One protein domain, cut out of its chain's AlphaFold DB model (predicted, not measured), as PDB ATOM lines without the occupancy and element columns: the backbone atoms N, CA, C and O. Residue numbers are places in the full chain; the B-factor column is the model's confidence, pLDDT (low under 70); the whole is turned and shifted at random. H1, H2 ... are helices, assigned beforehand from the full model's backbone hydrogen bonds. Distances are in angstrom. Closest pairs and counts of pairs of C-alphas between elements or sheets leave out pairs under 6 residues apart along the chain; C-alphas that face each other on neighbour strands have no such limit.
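Overview. This is residues 2 to 71 of the 72 residues of an uncharacterized protein of Candidatus Cytomitobacter primus (UniProt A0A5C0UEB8). A helical hairpin, H1 and H2 side by side, makes one part of the model; a long loop leads from it to a separate third helix, H3, which touches neither of them and runs in nearly the same direction as H1. Residues 51 to 56 and 61 to 71, most of them in H3, stick out with no other part of the backbone near them. The printed part has 70 residues with three named helices, in the order H1, H2, H3, and no named strand; the class is all helix. The whole is loose, with a radius of gyration of the C-alphas of 13.8 A, and the C-alphas span 37 by 33 by 18 A.

Arrangement. The longest helix by residues is H1, residues 2 to 18. It touches H2, residues 22 to 35, with 19 pairs of C-alphas within 8 A. The closest C-alphas of the two are those of Tyr 13 and Ala 25, 4.8 A apart. Their lines stand at a shallow tilt of 20 degrees, and they run opposite ways, with centres 9.3 A apart. The two form a helical hairpin, joined by a tight link of 3 residues. H3, residues 54 to 69, is apart from H1 and also apart from H2. In H1, H2 and H3 every O i to N i+4 pair is within hydrogen-bond range.

Along the chain. H1 has 17 residues and measures 24.7 A from its first to its last C-alpha, from Lys 2 at (8.306, 7.271, 124.730) to Lys 18 at (-11.534, 17.334, 114.064). H2, Leu 22 to Cys 35, has 14 residues and measures 20.1 A. H3, Thr 54 to Glu 69, has 16 residues and measures 22.8 A, and its last C-alpha is at (-2.643, -5.001, 98.391).

Size, cuts and confidence. The two C-alphas farthest apart are those of Glu 19 and Ser 45, at 38.7 A, while the C-alphas of Lys 2 and Ser 71 are 32.2 A apart. The printed part has no cut. The link from H2 to H3 is long, residues 36 to 53, and its C-alphas lie 9 to 19 A from the mean of all C-alphas. The mean pLDDT of the printed part is 75.0, with means of 92 in H1, 87 in H2 and 68 in H3. Of the printed residues 31 are under 70, among them residues 37 to 53 in the long link and residues 55 to 57 and 59 to 61 in H3.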
ATOM      1  N   LYS A   2       9.618   7.967 124.817       68.00
ATOM      2  CA  LYS A   2       8.306   7.271 124.730       68.00
ATOM      3  C   LYS A   2       7.099   8.176 125.034       68.00
ATOM      4  O   LYS A   2       6.085   8.105 124.345       68.00
ATOM      5  N   GLU A   3       7.212   9.044 126.036       82.81
ATOM      6  CA  GLU A   3       6.139   9.981 126.409       82.81
ATOM      7  C   GLU A   3       5.861  11.022 125.322       82.81
ATOM      8  O   GLU A   3       4.708  11.264 124.974       82.81
ATOM      9  N   GLU A   4       6.918  11.581 124.737       89.56
ATOM     10  CA  GLU A   4       6.842  12.540 123.633       89.56
ATOM     11  C   GLU A   4       6.192  11.917 122.390       89.56
ATOM     12  O   GLU A   4       5.262  12.483 121.818       89.56
ATOM     13  N   PHE A   5       6.589  10.693 122.034       86.31
ATOM     14  CA  PHE A   5       5.970   9.941 120.944       86.31
ATOM     15  C   PHE A   5       4.466   9.714 121.171       86.31
ATOM     16  O   PHE A   5       3.649   9.966 120.281       86.31
ATOM     17  N   MET A   6       4.072   9.311 122.384       92.44
ATOM     18  CA  MET A   6       2.659   9.131 122.736       92.44
ATOM     19  C   MET A   6       1.873  10.446 122.705       92.44
ATOM     20  O   MET A   6       0.706  10.448 122.306       92.44
ATOM     21  N   GLN A   7       2.480  11.568 123.099       93.62
ATOM     22  CA  GLN A   7       1.832  12.879 122.996       93.62
ATOM     23  C   GLN A   7       1.645  13.328 121.546       93.62
ATOM     24  O   GLN A   7       0.589  13.867 121.199       93.62
ATOM     25  N   ASN A   8       2.608  13.029 120.678       94.38
ATOM     26  CA  ASN A   8       2.491  13.300 119.250       94.38
ATOM     27  C   ASN A   8       1.342  12.492 118.629       94.38
ATOM     28  O   ASN A   8       0.491  13.069 117.951       94.38
ATOM     29  N   LEU A   9       1.224  11.195 118.941       94.00
ATOM     30  CA  LEU A   9       0.105  10.364 118.472       94.00
ATOM     31  C   LEU A   9      -1.260  10.864 118.967       94.00
ATOM     32  O   LEU A   9      -2.215  10.910 118.190       94.00
ATOM     33  N   LYS A  10      -1.359  11.298 120.229       96.12
ATOM     34  CA  LYS A  10      -2.590  11.902 120.770       96.12
ATOM     35  C   LYS A  10      -2.955  13.197 120.045       96.12
ATOM     36  O   LYS A  10      -4.132  13.435 119.775       96.12
ATOM     37  N   THR A  11      -1.963  14.024 119.729       97.69
ATOM     38  CA  THR A  11      -2.158  15.278 118.991       97.69
ATOM     39  C   THR A  11      -2.649  15.009 117.570       97.69
ATOM     40  O   THR A  11      -3.645  15.598 117.145       97.69
ATOM     41  N   ILE A  12      -2.018  14.062 116.871       95.19
ATOM     42  CA  ILE A  12      -2.414  13.627 115.526       95.19
ATOM     43  C   ILE A  12      -3.841  13.081 115.534       95.19
ATOM     44  O   ILE A  12      -4.655  13.505 114.718       95.19
ATOM     45  N   TYR A  13      -4.175  12.207 116.487       96.56
ATOM     46  CA  TYR A  13      -5.522  11.659 116.630       96.56
ATOM     47  C   TYR A  13      -6.575  12.763 116.785       96.56
ATOM     48  O   TYR A  13      -7.553  12.797 116.043       96.56
ATOM     49  N   LYS A  14      -6.357  13.709 117.710       97.50
ATOM     50  CA  LYS A  14      -7.293  14.820 117.944       97.50
ATOM     51  C   LYS A  14      -7.494  15.674 116.692       97.50
ATOM     52  O   LYS A  14      -8.628  16.041 116.389       97.50
ATOM     53  N   LYS A  15      -6.413  15.979 115.966       97.56
ATOM     54  CA  LYS A  15      -6.481  16.747 114.717       97.56
ATOM     55  C   LYS A  15      -7.247  15.980 113.636       97.56
ATOM     56  O   LYS A  15      -8.156  16.538 113.035       97.56
ATOM     57  N   ALA A  16      -6.946  14.694 113.462       94.75
ATOM     58  CA  ALA A  16      -7.604  13.838 112.483       94.75
ATOM     59  C   ALA A  16      -9.112  13.696 112.740       94.75
ATOM     60  O   ALA A  16      -9.893  13.786 111.799       94.75
ATOM     61  N   ILE A  17      -9.537  13.547 114.001       96.50
ATOM     62  CA  ILE A  17     -10.964  13.530 114.362       96.50
ATOM     63  C   ILE A  17     -11.633  14.866 114.024       96.50
ATOM     64  O   ILE A  17     -12.701  14.874 113.422       96.50
ATOM     65  N   LYS A  18     -10.999  15.997 114.365       97.06
ATOM     66  CA  LYS A  18     -11.534  17.334 114.064       97.06
ATOM     67  C   LYS A  18     -11.693  17.577 112.557       97.06
ATOM     68  O   LYS A  18     -12.613  18.277 112.149       97.06
ATOM     69  N   GLU A  19     -10.800  17.013 111.750       97.31
ATOM     70  CA  GLU A  19     -10.783  17.151 110.289       97.31
ATOM     71  C   GLU A  19     -11.557  16.028 109.565       97.31
ATOM     72  O   GLU A  19     -11.524  15.962 108.340       97.31
ATOM     73  N   ASN A  20     -12.263  15.147 110.290       94.31
ATOM     74  CA  ASN A  20     -12.963  13.971 109.742       94.31
ATOM     75  C   ASN A  20     -12.065  13.006 108.936       94.31
ATOM     76  O   ASN A  20     -12.533  12.250 108.083       94.31
ATOM     77  N   LEU A  21     -10.766  12.966 109.238       95.75
ATOM     78  CA  LEU A  21      -9.790  12.064 108.623       95.75
ATOM     79  C   LEU A  21      -9.781  10.714 109.354       95.75
ATOM     80  O   LEU A  21      -8.820  10.356 110.041       95.75
ATOM     81  N   LEU A  22     -10.872   9.955 109.215       88.94
ATOM     82  CA  LEU A  22     -11.122   8.746 110.008       88.94
ATOM     83  C   LEU A  22     -10.010   7.690 109.873       88.94
ATOM     84  O   LEU A  22      -9.592   7.113 110.873       88.94
ATOM     85  N   SER A  23      -9.471   7.491 108.667       91.69
ATOM     86  CA  SER A  23      -8.355   6.559 108.430       91.69
ATOM     87  C   SER A  23      -7.108   6.922 109.253       91.69
ATOM     88  O   SER A  23      -6.497   6.066 109.896       91.69
ATOM     89  N   VAL A  24      -6.776   8.215 109.328       90.62
ATOM     90  CA  VAL A  24      -5.627   8.715 110.100       90.62
ATOM     91  C   VAL A  24      -5.874   8.566 111.602       90.62
ATOM     92  O   VAL A  24      -4.983   8.137 112.337       90.62
ATOM     93  N   ALA A  25      -7.090   8.870 112.063       92.25
ATOM     94  CA  ALA A  25      -7.475   8.705 113.462       92.25
ATOM     95  C   ALA A  25      -7.375   7.237 113.913       92.25
ATOM     96  O   ALA A  25      -6.758   6.951 114.943       92.25
ATOM     97  N   LEU A  26      -7.904   6.306 113.114       88.50
ATOM     98  CA  LEU A  26      -7.821   4.869 113.386       88.50
ATOM     99  C   LEU A  26      -6.369   4.387 113.411       88.50
ATOM    100  O   LEU A  26      -5.986   3.626 114.300       88.50
ATOM    101  N   LYS A  27      -5.523   4.886 112.501       89.44
ATOM    102  CA  LYS A  27      -4.105   4.517 112.471       89.44
ATOM    103  C   LYS A  27      -3.342   5.009 113.700       89.44
ATOM    104  O   LYS A  27      -2.534   4.270 114.262       89.44
ATOM    105  N   ALA A  28      -3.612   6.235 114.145       90.12
ATOM    106  CA  ALA A  28      -3.028   6.772 115.370       90.12
ATOM    107  C   ALA A  28      -3.456   5.953 116.602       90.12
ATOM    108  O   ALA A  28      -2.622   5.660 117.461       90.12
ATOM    109  N   GLN A  29      -4.726   5.534 116.673       88.75
ATOM    110  CA  GLN A  29      -5.217   4.642 117.730       88.75
ATOM    111  C   GLN A  29      -4.565   3.259 117.695       88.75
ATOM    112  O   GLN A  29      -4.145   2.774 118.743       88.75
ATOM    113  N   GLU A  30      -4.419   2.651 116.517       85.56
ATOM    114  CA  GLU A  30      -3.736   1.363 116.350       85.56
ATOM    115  C   GLU A  30      -2.289   1.431 116.867       85.56
ATOM    116  O   GLU A  30      -1.845   0.557 117.612       85.56
ATOM    117  N   MET A  31      -1.556   2.497 116.530       86.31
ATOM    118  CA  MET A  31      -0.177   2.695 116.987       86.31
ATOM    119  C   MET A  31      -0.094   2.915 118.499       86.31
ATOM    120  O   MET A  31       0.746   2.309 119.162       86.31
ATOM    121  N   MET A  32      -1.001   3.717 119.070       89.06
ATOM    122  CA  MET A  32      -1.090   3.882 120.525       89.06
ATOM    123  C   MET A  32      -1.386   2.553 121.227       89.06
ATOM    124  O   MET A  32      -0.813   2.275 122.279       89.06
ATOM    125  N   ALA A  33      -2.255   1.720 120.657       80.62
ATOM    126  CA  ALA A  33      -2.588   0.414 121.203       80.62
ATOM    127  C   ALA A  33      -1.372  -0.532 121.178       80.62
ATOM    128  O   ALA A  33      -1.032  -1.101 122.216       80.62
ATOM    129  N   LYS A  34      -0.635  -0.590 120.060       78.88
ATOM    130  CA  LYS A  34       0.616  -1.361 119.942       78.88
ATOM    131  C   LYS A  34       1.688  -0.912 120.937       78.88
ATOM    132  O   LYS A  34       2.315  -1.749 121.576       78.88
ATOM    133  N   CYS A  35       1.857   0.396 121.150       75.38
ATOM    134  CA  CYS A  35       2.796   0.929 122.150       75.38
ATOM    135  C   CYS A  35       2.459   0.544 123.599       75.38
ATOM    136  O   CYS A  35       3.332   0.614 124.472       75.38
ATOM    137  N   ASN A  36       1.202   0.179 123.855       76.88
ATOM    138  CA  ASN A  36       0.707  -0.281 125.148       76.88
ATOM    139  C   ASN A  36       0.539  -1.813 125.206       76.88
ATOM    140  O   ASN A  36      -0.054  -2.311 126.156       76.88
ATOM    141  N   GLY A  37       1.040  -2.558 124.212       67.00
ATOM    142  CA  GLY A  37       0.971  -4.025 124.183       67.00
ATOM    143  C   GLY A  37      -0.395  -4.591 123.779       67.00
ATOM    144  O   GLY A  37      -0.610  -5.801 123.823       67.00
ATOM    145  N   TYR A  38      -1.335  -3.751 123.345       58.12
ATOM    146  CA  TYR A  38      -2.569  -4.229 122.730       58.12
ATOM    147  C   TYR A  38      -2.281  -4.662 121.284       58.12
ATOM    148  O   TYR A  38      -1.496  -4.023 120.585       58.12
ATOM    149  N   PHE A  39      -2.933  -5.739 120.836       59.50
ATOM    150  CA  PHE A  39      -2.687  -6.417 119.550       59.50
ATOM    151  C   PHE A  39      -1.385  -7.234 119.458       59.50
ATOM    152  O   PHE A  39      -0.858  -7.419 118.360       59.50
ATOM    153  N   CYS A  40      -0.896  -7.787 120.576       49.53
ATOM    154  CA  CYS A  40       0.105  -8.857 120.531       49.53
ATOM    155  C   CYS A  40      -0.411 -10.012 119.660       49.53
ATOM    156  O   CYS A  40      -1.499 -10.550 119.898       49.53
ATOM    157  N   ILE A  41       0.349 -10.375 118.626       49.16
ATOM    158  CA  ILE A  41       0.044 -11.522 117.772       49.16
ATOM    159  C   ILE A  41       0.091 -12.762 118.668       49.16
ATOM    160  O   ILE A  41       1.152 -13.146 119.147       49.16
ATOM    161  N   LYS A  42      -1.066 -13.393 118.893       44.06
ATOM    162  CA  LYS A  42      -1.265 -14.523 119.823       44.06
ATOM    163  C   LYS A  42      -0.401 -15.774 119.564       44.06
ATOM    164  O   LYS A  42      -0.524 -16.724 120.325       44.06
ATOM    165  N   ASN A  43       0.447 -15.806 118.534       43.78
ATOM    166  CA  ASN A  43       1.130 -17.029 118.101       43.78
ATOM    167  C   ASN A  43       2.624 -17.137 118.415       43.78
ATOM    168  O   ASN A  43       3.197 -18.185 118.143       43.78
ATOM    169  N   LYS A  44       3.255 -16.140 119.034       41.75
ATOM    170  CA  LYS A  44       4.571 -16.317 119.665       41.75
ATOM    171  C   LYS A  44       4.600 -15.499 120.945       41.75
ATOM    172  O   LYS A  44       3.913 -14.489 121.031       41.75
ATOM    173  N   SER A  45       5.327 -15.984 121.942       44.72
ATOM    174  CA  SER A  45       5.475 -15.463 123.306       44.72
ATOM    175  C   SER A  45       6.077 -14.051 123.367       44.72
ATOM    176  O   SER A  45       7.131 -13.853 123.960       44.72
ATOM    177  N   ILE A  46       5.451 -13.083 122.710       51.47
ATOM    178  CA  ILE A  46       5.970 -11.735 122.545       51.47
ATOM    179  C   ILE A  46       4.881 -10.795 123.039       51.47
ATOM    180  O   ILE A  46       3.858 -10.588 122.384       51.47
ATOM    181  N   GLN A  47       5.071 -10.319 124.271       48.31
ATOM    182  CA  GLN A  47       4.112  -9.476 124.988       48.31
ATOM    183  C   GLN A  47       4.296  -7.992 124.642       48.31
ATOM    184  O   GLN A  47       3.464  -7.159 125.011       48.31
ATOM    185  N   ASN A  48       5.374  -7.643 123.933       55.50
ATOM    186  CA  ASN A  48       5.698  -6.267 123.597       55.50
ATOM    187  C   ASN A  48       6.499  -6.172 122.289       55.50
ATOM    188  O   ASN A  48       7.381  -6.979 122.020       55.50
ATOM    189  N   ILE A  49       6.240  -5.134 121.491       54.19
ATOM    190  CA  ILE A  49       6.952  -4.870 120.229       54.19
ATOM    191  C   ILE A  49       8.454  -4.615 120.451       54.19
ATOM    192  O   ILE A  49       9.245  -4.734 119.523       54.19
ATOM    193  N   THR A  50       8.843  -4.261 121.681       56.09
ATOM    194  CA  THR A  50      10.241  -4.057 122.092       56.09
ATOM    195  C   THR A  50      11.028  -5.355 122.250       56.09
ATOM    196  O   THR A  50      12.237  -5.297 122.435       56.09
ATOM    197  N   GLU A  51      10.352  -6.502 122.231       57.44
ATOM    198  CA  GLU A  51      10.952  -7.835 122.350       57.44
ATOM    199  C   GLU A  51      11.067  -8.535 120.986       57.44
ATOM    200  O   GLU A  51      11.491  -9.683 120.923       57.44
ATOM    201  N   LEU A  52      10.672  -7.864 119.895       62.88
ATOM    202  CA  LEU A  52      10.751  -8.413 118.543       62.88
ATOM    203  C   LEU A  52      12.146  -8.203 117.960       62.88
ATOM    204  O   LEU A  52      12.671  -7.086 117.947       62.88
ATOM    205  N   GLU A  53      12.710  -9.275 117.415       67.56
ATOM    206  CA  GLU A  53      13.920  -9.201 116.607       67.56
ATOM    207  C   GLU A  53      13.615  -8.550 115.245       67.56
ATOM    208  O   GLU A  53      12.462  -8.434 114.814       67.56
ATOM    209  N   THR A  54      14.657  -8.085 114.550       71.12
ATOM    210  CA  THR A  54      14.527  -7.350 113.278       71.12
ATOM    211  C   THR A  54      13.728  -8.125 112.224       71.12
ATOM    212  O   THR A  54      12.942  -7.527 111.487       71.12
ATOM    213  N   ASP A  55      13.850  -9.450 112.209       68.12
ATOM    214  CA  ASP A  55      13.137 -10.325 111.275       68.12
ATOM    215  C   ASP A  55      11.633 -10.408 111.574       68.12
ATOM    216  O   ASP A  55      10.811 -10.444 110.654       68.12
ATOM    217  N   ASP A  56      11.235 -10.359 112.846       61.25
ATOM    218  CA  ASP A  56       9.820 -10.351 113.223       61.25
ATOM    219  C   ASP A  56       9.146  -9.023 112.844       61.25
ATOM    220  O   ASP A  56       8.003  -9.007 112.371       61.25
ATOM    221  N   LEU A  57       9.872  -7.907 112.976       66.94
ATOM    222  CA  LEU A  57       9.420  -6.596 112.502       66.94
ATOM    223  C   LEU A  57       9.255  -6.582 110.976       66.94
ATOM    224  O   LEU A  57       8.268  -6.042 110.464       66.94
ATOM    225  N   GLN A  58      10.184  -7.206 110.249       72.19
ATOM    226  CA  GLN A  58      10.132  -7.317 108.793       72.19
ATOM    227  C   GLN A  58       8.941  -8.172 108.329       72.19
ATOM    228  O   GLN A  58       8.231  -7.792 107.394       72.19
ATOM    229  N   ASN A  59       8.666  -9.283 109.015       68.44
ATOM    230  CA  ASN A  59       7.511 -10.141 108.737       68.44
ATOM    231  C   ASN A  59       6.185  -9.418 109.006       68.44
ATOM    232  O   ASN A  59       5.287  -9.446 108.164       68.44
ATOM    233  N   MET A  60       6.082  -8.681 110.119       67.38
ATOM    234  CA  MET A  60       4.914  -7.836 110.394       67.38
ATOM    235  C   MET A  60       4.700  -6.771 109.311       67.38
ATOM    236  O   MET A  60       3.562  -6.506 108.919       67.38
ATOM    237  N   LEU A  61       5.776  -6.147 108.823       68.88
ATOM    238  CA  LEU A  61       5.696  -5.151 107.757       68.88
ATOM    239  C   LEU A  61       5.186  -5.767 106.445       68.88
ATOM    240  O   LEU A  61       4.360  -5.156 105.765       68.88
ATOM    241  N   ASN A  62       5.639  -6.975 106.111       71.62
ATOM    242  CA  ASN A  62       5.189  -7.706 104.927       71.62
ATOM    243  C   ASN A  62       3.716  -8.125 105.035       71.62
ATOM    244  O   ASN A  62       2.965  -7.931 104.083       71.62
ATOM    245  N   ASP A  63       3.263  -8.592 106.200       66.12
ATOM    246  CA  ASP A  63       1.850  -8.919 106.431       66.12
ATOM    247  C   ASP A  63       0.937  -7.696 106.281       66.12
ATOM    248  O   ASP A  63      -0.164  -7.792 105.731       66.12
ATOM    249  N   ILE A  64       1.392  -6.526 106.744       65.62
ATOM    250  CA  ILE A  64       0.670  -5.260 106.572       65.62
ATOM    251  C   ILE A  64       0.578  -4.891 105.088       65.62
ATOM    252  O   ILE A  64      -0.502  -4.517 104.632       65.62
ATOM    253  N   LYS A  65       1.679  -5.012 104.335       72.00
ATOM    254  CA  LYS A  65       1.703  -4.740 102.889       72.00
ATOM    255  C   LYS A  65       0.778  -5.683 102.120       72.00
ATOM    256  O   LYS A  65      -0.080  -5.213 101.384       72.00
ATOM    257  N   ASN A  66       0.862  -6.984 102.390       69.06
ATOM    258  CA  ASN A  66       0.023  -7.994 101.747       69.06
ATOM    259  C   ASN A  66      -1.471  -7.750 102.000       69.06
ATOM    260  O   ASN A  66      -2.291  -7.927 101.104       69.06
ATOM    261  N   LYS A  67      -1.858  -7.328 103.209       62.97
ATOM    262  CA  LYS A  67      -3.263  -6.999 103.506       62.97
ATOM    263  C   LYS A  67      -3.736  -5.718 102.820       62.97
ATOM    264  O   LYS A  67      -4.905  -5.638 102.454       62.97
ATOM    265  N   LEU A  68      -2.850  -4.736 102.649       63.97
ATOM    266  CA  LEU A  68      -3.123  -3.505 101.903       63.97
ATOM    267  C   LEU A  68      -3.351  -3.780 100.412       63.97
ATOM    268  O   LEU A  68      -4.275  -3.221  99.836       63.97
ATOM    269  N   GLU A  69      -2.550  -4.660  99.815       71.00
ATOM    270  CA  GLU A  69      -2.643  -5.001  98.391       71.00
ATOM    271  C   GLU A  69      -3.858  -5.890  98.073       71.00
ATOM    272  O   GLU A  69      -4.517  -5.683  97.057       71.00
ATOM    273  N   ASN A  70      -4.227  -6.813  98.970       53.16
ATOM    274  CA  ASN A  70      -5.372  -7.723  98.788       53.16
ATOM    275  C   ASN A  70      -6.738  -7.148  99.233       53.16
ATOM    276  O   ASN A  70      -7.722  -7.883  99.258       53.16
ATOM    277  N   SER A  71      -6.813  -5.870  99.628       46.84
ATOM    278  CA  SER A  71      -8.078  -5.194  99.995       46.84
ATOM    279  C   SER A  71      -8.671  -4.345  98.854       46.84
ATOM    280  O   SER A  71      -9.508  -3.477  99.116       46.84
TER     281      SER A  71